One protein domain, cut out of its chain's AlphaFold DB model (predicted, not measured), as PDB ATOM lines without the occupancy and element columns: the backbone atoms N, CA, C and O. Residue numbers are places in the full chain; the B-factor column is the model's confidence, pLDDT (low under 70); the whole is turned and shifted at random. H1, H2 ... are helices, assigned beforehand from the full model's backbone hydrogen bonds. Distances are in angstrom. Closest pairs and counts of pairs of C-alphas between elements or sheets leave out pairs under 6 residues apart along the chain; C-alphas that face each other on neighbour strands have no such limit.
ATOM      1  N   THR A  35     485.010 423.993 458.872       74.25
ATOM      2  CA  THR A  35     485.433 425.184 459.612       74.25
ATOM      3  C   THR A  35     485.972 424.834 461.000       74.25
ATOM      4  O   THR A  35     486.891 425.502 461.470       74.25
ATOM      5  N   GLU A  36     485.444 423.795 461.656       78.44
ATOM      6  CA  GLU A  36     485.930 423.371 462.976       78.44
ATOM      7  C   GLU A  36     487.329 422.763 462.850       78.44
ATOM      8  O   GLU A  36     488.241 423.159 463.580       78.44
ATOM      9  N   LEU A  37     487.533 421.893 461.855       82.25
ATOM     10  CA  LEU A  37     488.851 421.344 461.536       82.25
ATOM     11  C   LEU A  37     489.854 422.458 461.198       82.25
ATOM     12  O   LEU A  37     490.981 422.446 461.687       82.25
ATOM     13  N   PHE A  38     489.447 423.443 460.395       83.75
ATOM     14  CA  PHE A  38     490.303 424.567 460.016       83.75
ATOM     15  C   PHE A  38     490.770 425.377 461.232       83.75
ATOM     16  O   PHE A  38     491.968 425.629 461.372       83.75
ATOM     17  N   ILE A  39     489.849 425.735 462.134       82.56
ATOM     18  CA  ILE A  39     490.179 426.467 463.366       82.56
ATOM     19  C   ILE A  39     491.127 425.639 464.241       82.56
ATOM     20  O   ILE A  39     492.155 426.157 464.679       82.56
ATOM     21  N   MET A  40     490.845 424.346 464.430       86.81
ATOM     22  CA  MET A  40     491.703 423.455 465.219       86.81
ATOM     23  C   MET A  40     493.129 423.349 464.662       86.81
ATOM     24  O   MET A  40     494.087 423.251 465.427       86.81
ATOM     25  N   GLU A  41     493.295 423.345 463.339       88.69
ATOM     26  CA  GLU A  41     494.620 423.299 462.716       88.69
ATOM     27  C   GLU A  41     495.367 424.637 462.826       88.69
ATOM     28  O   GLU A  41     496.579 424.634 463.048       88.69
ATOM     29  N   ILE A  42     494.669 425.776 462.759       86.75
ATOM     30  CA  ILE A  42     495.270 427.100 463.005       86.75
ATOM     31  C   ILE A  42     495.779 427.217 464.442       86.75
ATOM     32  O   ILE A  42     496.882 427.720 464.663       86.75
ATOM     33  N   GLU A  43     495.005 426.752 465.425       85.75
ATOM     34  CA  GLU A  43     495.382 426.837 466.840       85.75
ATOM     35  C   GLU A  43     496.683 426.079 467.144       85.75
ATOM     36  O   GLU A  43     497.475 426.529 467.976       85.75
ATOM     37  N   LYS A  44     496.956 424.984 466.421       88.12
ATOM     38  CA  LYS A  44     498.205 424.209 466.541       88.12
ATOM     39  C   LYS A  44     499.435 424.963 466.030       88.12
ATOM     40  O   LYS A  44     500.542 424.716 466.504       88.12
ATOM     41  N   GLU A  45     499.263 425.869 465.073       86.75
ATOM     42  CA  GLU A  45     500.355 426.598 464.426       86.75
ATOM     43  C   GLU A  45     500.541 427.976 465.080       86.75
ATOM     44  O   GLU A  45     500.118 429.013 464.565       86.75
ATOM     45  N   GLU A  46     501.222 427.998 466.231       84.50
ATOM     46  CA  GLU A  46     501.404 429.210 467.047       84.50
ATOM     47  C   GLU A  46     501.975 430.408 466.278       84.50
ATOM     48  O   GLU A  46     501.670 431.559 466.593       84.50
ATOM     49  N   CYS A  47     502.783 430.154 465.246       84.06
ATOM     50  CA  CYS A  47     503.385 431.191 464.415       84.06
ATOM     51  C   CYS A  47     502.359 432.051 463.654       84.06
ATOM     52  O   CYS A  47     502.690 433.163 463.230       84.06
ATOM     53  N   LEU A  48     501.123 431.565 463.491       82.38
ATOM     54  CA  LEU A  48     500.050 432.272 462.796       82.38
ATOM     55  C   LEU A  48     499.326 433.272 463.699       82.38
ATOM     56  O   LEU A  48     498.996 434.365 463.242       82.38
ATOM     57  N   TRP A  49     499.133 432.941 464.979       82.25
ATOM     58  CA  TRP A  49     498.349 433.758 465.912       82.25
ATOM     59  C   TRP A  49     499.183 434.442 467.011       82.25
ATOM     60  O   TRP A  49     498.770 435.482 467.526       82.25
ATOM     61  N   LYS A  50     500.401 433.970 467.325       81.12
ATOM     62  CA  LYS A  50     501.357 434.677 468.208       81.12
ATOM     63  C   LYS A  50     502.107 435.780 467.456       81.12
ATOM     64  O   LYS A  50     503.334 435.775 467.353       81.12
ATOM     65  N   THR A  51     501.366 436.770 466.965       71.12
ATOM     66  CA  THR A  51     501.897 437.902 466.183       71.12
ATOM     67  C   THR A  51     502.877 438.787 466.958       71.12
ATOM     68  O   THR A  51     503.732 439.419 466.346       71.12
ATOM     69  N   ASN A  52     502.804 438.781 468.293       75.00
ATOM     70  CA  ASN A  52     503.667 439.566 469.181       75.00
ATOM     71  C   ASN A  52     504.956 438.841 469.611       75.00
ATOM     72  O   ASN A  52     505.770 439.416 470.335       75.00
ATOM     73  N   SER A  53     505.163 437.589 469.189       74.00
ATOM     74  CA  SER A  53     506.410 436.877 469.472       74.00
ATOM     75  C   SER A  53     507.514 437.340 468.523       74.00
ATOM     76  O   SER A  53     507.369 437.262 467.302       74.00
ATOM     77  N   LYS A  54     508.652 437.773 469.080       74.19
ATOM     78  CA  LYS A  54     509.839 438.164 468.297       74.19
ATOM     79  C   LYS A  54     510.347 437.035 467.392       74.19
ATOM     80  O   LYS A  54     510.890 437.318 466.332       74.19
ATOM     81  N   GLU A  55     510.129 435.786 467.796       73.44
ATOM     82  CA  GLU A  55     510.489 434.580 467.043       73.44
ATOM     83  C   GLU A  55     509.686 434.449 465.737       73.44
ATOM     84  O   GLU A  55     510.243 434.136 464.690       73.44
ATOM     85  N   TYR A  56     508.394 434.790 465.764       65.75
ATOM     86  CA  TYR A  56     507.478 434.606 464.630       65.75
ATOM     87  C   TYR A  56     507.195 435.891 463.838       65.75
ATOM     88  O   TYR A  56     506.589 435.844 462.766       65.75
ATOM     89  N   MET A  57     507.622 437.058 464.330       64.38
ATOM     90  CA  MET A  57     507.452 438.330 463.615       64.38
ATOM     91  C   MET A  57     508.241 438.385 462.300       64.38
ATOM     92  O   MET A  57     507.770 438.982 461.332       64.38
ATOM     93  N   VAL A  58     509.424 437.771 462.258       65.12
ATOM     94  CA  VAL A  58     510.365 437.905 461.132       65.12
ATOM     95  C   VAL A  58     510.314 436.699 460.191       65.12
ATOM     96  O   VAL A  58     510.595 436.835 458.997       65.12
ATOM     97  N   ASP A  59     509.895 435.534 460.687       78.44
ATOM     98  CA  ASP A  59     509.948 434.295 459.918       78.44
ATOM     99  C   ASP A  59     508.740 434.124 458.978       78.44
ATOM    100  O   ASP A  59     507.744 433.450 459.261       78.44
ATOM    101  N   ARG A  60     508.845 434.757 457.804       79.25
ATOM    102  CA  ARG A  60     507.880 434.588 456.705       79.25
ATOM    103  C   ARG A  60     507.832 433.150 456.191       79.25
ATOM    104  O   ARG A  60     506.791 432.733 455.685       79.25
ATOM    105  N   TYR A  61     508.936 432.410 456.296       83.62
ATOM    106  CA  TYR A  61     509.026 431.041 455.804       83.62
ATOM    107  C   TYR A  61     508.267 430.080 456.722       83.62
ATOM    108  O   TYR A  61     507.473 429.283 456.226       83.62
ATOM    109  N   ALA A  62     508.413 430.218 458.044       83.06
ATOM    110  CA  ALA A  62     507.637 429.458 459.023       83.06
ATOM    111  C   ALA A  62     506.133 429.650 458.819       83.06
ATOM    112  O   ALA A  62     505.399 428.670 458.713       83.06
ATOM    113  N   LYS A  63     505.680 430.900 458.644       83.62
ATOM    114  CA  LYS A  63     504.266 431.184 458.355       83.62
ATOM    115  C   LYS A  63     503.819 430.551 457.043       83.62
ATOM    116  O   LYS A  63     502.766 429.926 456.994       83.62
ATOM    117  N   ALA A  64     504.601 430.695 455.971       85.56
ATOM    118  CA  ALA A  64     504.267 430.093 454.683       85.56
ATOM    119  C   ALA A  64     504.140 428.565 454.781       85.56
ATOM    120  O   ALA A  64     503.188 428.002 454.245       85.56
ATOM    121  N   LYS A  65     505.053 427.915 455.507       88.94
ATOM    122  CA  LYS A  65     505.037 426.470 455.745       88.94
ATOM    123  C   LYS A  65     503.839 426.030 456.591       88.94
ATOM    124  O   LYS A  65     503.190 425.055 456.230       88.94
ATOM    125  N   ALA A  66     503.509 426.762 457.654       89.75
ATOM    126  CA  ALA A  66     502.330 426.488 458.475       89.75
ATOM    127  C   ALA A  66     501.043 426.520 457.639       89.75
ATOM    128  O   ALA A  66     500.230 425.605 457.706       89.75
ATOM    129  N   TRP A  67     500.899 427.511 456.756       88.81
ATOM    130  CA  TRP A  67     499.750 427.582 455.852       88.81
ATOM    131  C   TRP A  67     499.654 426.407 454.883       88.81
ATOM    132  O   TRP A  67     498.554 425.920 454.636       88.81
ATOM    133  N   VAL A  68     500.786 425.939 454.357       90.62
ATOM    134  CA  VAL A  68     500.829 424.738 453.510       90.62
ATOM    135  C   VAL A  68     500.404 423.500 454.305       90.62
ATOM    136  O   VAL A  68     499.591 422.724 453.818       90.62
ATOM    137  N   ASN A  69     500.885 423.347 455.543       90.75
ATOM    138  CA  ASN A  69     500.510 422.227 456.412       90.75
ATOM    139  C   ASN A  69     499.013 422.227 456.754       90.75
ATOM    140  O   ASN A  69     498.379 421.173 456.780       90.75
ATOM    141  N   ILE A  70     498.440 423.400 457.031       89.62
ATOM    142  CA  ILE A  70     497.004 423.533 457.300       89.62
ATOM    143  C   ILE A  70     496.220 423.182 456.038       89.62
ATOM    144  O   ILE A  70     495.305 422.365 456.097       89.62
ATOM    145  N   ALA A  71     496.612 423.730 454.882       87.44
ATOM    146  CA  ALA A  71     495.969 423.421 453.608       87.44
ATOM    147  C   ALA A  71     495.975 421.912 453.325       87.44
ATOM    148  O   ALA A  71     494.938 421.359 452.971       87.44
ATOM    149  N   SER A  72     497.100 421.230 453.556       89.44
ATOM    150  CA  SER A  72     497.205 419.792 453.301       89.44
ATOM    151  C   SER A  72     496.338 418.929 454.214       89.44
ATOM    152  O   SER A  72     496.014 417.803 453.861       89.44
ATOM    153  N   ARG A  73     495.986 419.426 455.404       88.62
ATOM    154  CA  ARG A  73     495.119 418.715 456.359       88.62
ATOM    155  C   ARG A  73     493.642 419.020 456.149       88.62
ATOM    156  O   ARG A  73     492.798 418.185 456.444       88.62
ATOM    157  N   VAL A  74     493.346 420.218 455.658       85.00
ATOM    158  CA  VAL A  74     491.985 420.709 455.433       85.00
ATOM    159  C   VAL A  74     491.438 420.255 454.080       85.00
ATOM    160  O   VAL A  74     490.243 419.996 453.952       85.00
ATOM    161  N   PHE A  75     492.295 420.130 453.064       84.31
ATOM    162  CA  PHE A  75     491.907 419.614 451.758       84.31
ATOM    163  C   PHE A  75     492.276 418.135 451.629       84.31
ATOM    164  O   PHE A  75     493.439 417.794 451.445       84.31
ATOM    165  N   ASN A  76     491.267 417.262 451.639       82.19
ATOM    166  CA  ASN A  76     491.446 415.808 451.514       82.19
ATOM    167  C   ASN A  76     492.188 415.373 450.235       82.19
ATOM    168  O   ASN A  76     492.815 414.321 450.214       82.19
ATOM    169  N   GLU A  77     492.120 416.173 449.167       85.56
ATOM    170  CA  GLU A  77     492.724 415.881 447.857       85.56
ATOM    171  C   GLU A  77     494.050 416.624 447.633       85.56
ATOM    172  O   GLU A  77     494.487 416.787 446.496       85.56
ATOM    173  N   TRP A  78     494.703 417.090 448.704       87.69
ATOM    174  CA  TRP A  78     495.914 417.911 448.613       87.69
ATOM    175  C   TRP A  78     497.008 417.322 447.711       87.69
ATOM    176  O   TRP A  78     497.584 418.037 446.887       87.69
ATOM    177  N   ASP A  79     497.260 416.018 447.833       88.69
ATOM    178  CA  ASP A  79     498.274 415.305 447.048       88.69
ATOM    179  C   ASP A  79     497.878 415.118 445.572       88.69
ATOM    180  O   ASP A  79     498.731 414.838 444.731       88.69
ATOM    181  N   GLY A  80     496.591 415.278 445.246       87.50
ATOM    182  CA  GLY A  80     496.080 415.265 443.874       87.50
ATOM    183  C   GLY A  80     496.219 416.609 443.158       87.50
ATOM    184  O   GLY A  80     496.130 416.656 441.933       87.50
ATOM    185  N   PHE A  81     496.458 417.693 443.901       86.81
ATOM    186  CA  PHE A  81     496.613 419.029 443.340       86.81
ATOM    187  C   PHE A  81     498.017 419.255 442.783       86.81
ATOM    188  O   PHE A  81     499.031 418.882 443.378       86.81
ATOM    189  N   ASN A  82     498.086 419.951 441.655       90.69
ATOM    190  CA  ASN A  82     499.344 420.467 441.136       90.69
ATOM    191  C   ASN A  82     499.818 421.696 441.944       90.69
ATOM    192  O   ASN A  82     499.107 422.234 442.793       90.69
ATOM    193  N   LYS A  83     501.041 422.171 441.680       86.94
ATOM    194  CA  LYS A  83     501.634 423.283 442.445       86.94
ATOM    195  C   LYS A  83     500.823 424.581 442.369       86.94
ATOM    196  O   LYS A  83     500.703 425.264 443.381       86.94
ATOM    197  N   GLU A  84     500.271 424.923 441.206       86.38
ATOM    198  CA  GLU A  84     499.472 426.145 441.047       86.38
ATOM    199  C   GLU A  84     498.159 426.052 441.831       86.38
ATOM    200  O   GLU A  84     497.762 427.005 442.503       86.38
ATOM    201  N   GLU A  85     497.520 424.882 441.816       83.56
ATOM    202  CA  GLU A  85     496.311 424.604 442.592       83.56
ATOM    203  C   GLU A  85     496.585 424.673 444.097       83.56
ATOM    204  O   GLU A  85     495.855 425.343 444.826       83.56
ATOM    205  N   GLN A  86     497.669 424.054 444.568       87.06
ATOM    206  CA  GLN A  86     498.097 424.124 445.968       87.06
ATOM    207  C   GLN A  86     498.353 425.569 446.419       87.06
ATOM    208  O   GLN A  86     497.907 425.979 447.497       87.06
ATOM    209  N   GLU A  87     499.020 426.373 445.587       84.94
ATOM    210  CA  GLU A  87     499.236 427.796 445.855       84.94
ATOM    211  C   GLU A  87     497.925 428.584 445.914       84.94
ATOM    212  O   GLU A  87     497.753 429.430 446.799       84.94
ATOM    213  N   LEU A  88     496.995 428.315 444.995       82.62
ATOM    214  CA  LEU A  88     495.680 428.949 444.964       82.62
ATOM    215  C   LEU A  88     494.877 428.601 446.225       82.62
ATOM    216  O   LEU A  88     494.363 429.499 446.891       82.62
ATOM    217  N   LYS A  89     494.842 427.322 446.614       82.31
ATOM    218  CA  LYS A  89     494.185 426.848 447.842       82.31
ATOM    219  C   LYS A  89     494.792 427.486 449.088       82.31
ATOM    220  O   LYS A  89     494.048 427.973 449.936       82.31
ATOM    221  N   CYS A  90     496.122 427.576 449.164       84.12
ATOM    222  CA  CYS A  90     496.819 428.272 450.247       84.12
ATOM    223  C   CYS A  90     496.476 429.764 450.310       84.12
ATOM    224  O   CYS A  90     496.368 430.321 451.398       84.12
ATOM    225  N   LYS A  91     496.336 430.442 449.164       82.06
ATOM    226  CA  LYS A  91     495.893 431.845 449.129       82.06
ATOM    227  C   LYS A  91     494.455 431.959 449.622       82.06
ATOM    228  O   LYS A  91     494.183 432.814 450.453       82.06
ATOM    229  N   LEU A  92     493.570 431.077 449.168       77.00
ATOM    230  CA  LEU A  92     492.151 431.097 449.520       77.00
ATOM    231  C   LEU A  92     491.924 430.914 451.026       77.00
ATOM    232  O   LEU A  92     491.227 431.727 451.620       77.00
ATOM    233  N   ILE A  93     492.580 429.947 451.674       76.44
ATOM    234  CA  ILE A  93     492.441 429.762 453.132       76.44
ATOM    235  C   ILE A  93     493.009 430.931 453.945       76.44
ATOM    236  O   ILE A  93     492.490 431.239 455.012       76.44
ATOM    237  N   LYS A  94     494.039 431.624 453.437       73.88
ATOM    238  CA  LYS A  94     494.580 432.833 454.078       73.88
ATOM    239  C   LYS A  94     493.593 433.993 454.042       73.88
ATOM    240  O   LYS A  94     493.645 434.830 454.929       73.88
ATOM    241  N   PHE A  95     492.738 434.055 453.020       67.44
ATOM    242  CA  PHE A  95     491.690 435.072 452.902       67.44
ATOM    243  C   PHE A  95     490.474 434.792 453.793       67.44
ATOM    244  O   PHE A  95     489.659 435.689 453.987       67.44
ATOM    245  N   CYS A  96     490.323 433.570 454.312       61.31
ATOM    246  CA  CYS A  96     489.221 433.204 455.202       61.31
ATOM    247  C   CYS A  96     489.455 433.583 456.678       61.31
ATOM    248  O   CYS A  96     488.528 433.433 457.472       61.31
ATOM    249  N   LEU A  97     490.661 434.041 457.038       56.50
ATOM    250  CA  LEU A  97     491.063 434.495 458.378       56.50
ATOM    251  C   LEU A  97     491.097 436.028 458.438       56.50
ATOM    252  O   LEU A  97     490.625 436.580 459.456       56.50
TER     253      LEU A  97
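Overview. This is residues 35 to 97 of the 97 residues of the protein "MADF domain-containing protein" of Aphis craccivora (UniProt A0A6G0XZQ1). The longest helix, H4, forms the middle; H1 and short H2 pack on one side, H5 crosses another, and small H3 sits near its beginning. The printed part has 63 residues with five named helices, H1 to H5, all helix. It is compact, radius of gyration of the C-alphas 11.9 A, spanning 36 by 24 by 17 A.

Arrangement. H1, residues 35 to 44, touches residues 70 to 74 of H4, residues 60 to 74, opposite ways at 37 degrees, only just steep; closest C-alphas Glu 41 and Ile 70, 5.9 A. H2, residues 46 to 49, touches H4's residues 62 to 66; closest C-alphas Cys 47 and Lys 63, 6.1 A. H3, residues 54 to 58, is close to but not clearly touching H4; closest C-alphas Tyr 56 and Ala 62, 7.6 A. H5, residues 83 to 95, touches H4's residues 67 to 71, about perpendicular at 83 degrees; closest C-alphas Ala 71 and Cys 90, 6.0 A. In H1, H4 and H5 every O i to N i+4 pair is within hydrogen-bond range; H3 has 0 of 1, and 0 of 2 O i to N i+3.

Along the chain. H1 begins at C-alpha 35 (485.433, 425.184, 459.612). H4 measures 21.1 A, H5 18.6 A, ending at C-alpha 95 (491.690, 435.072, 452.902).

Size, cuts and confidence. The printed part has no cut and no long link. pLDDT is under 70 at residues 56 to 58 and 95 to 97.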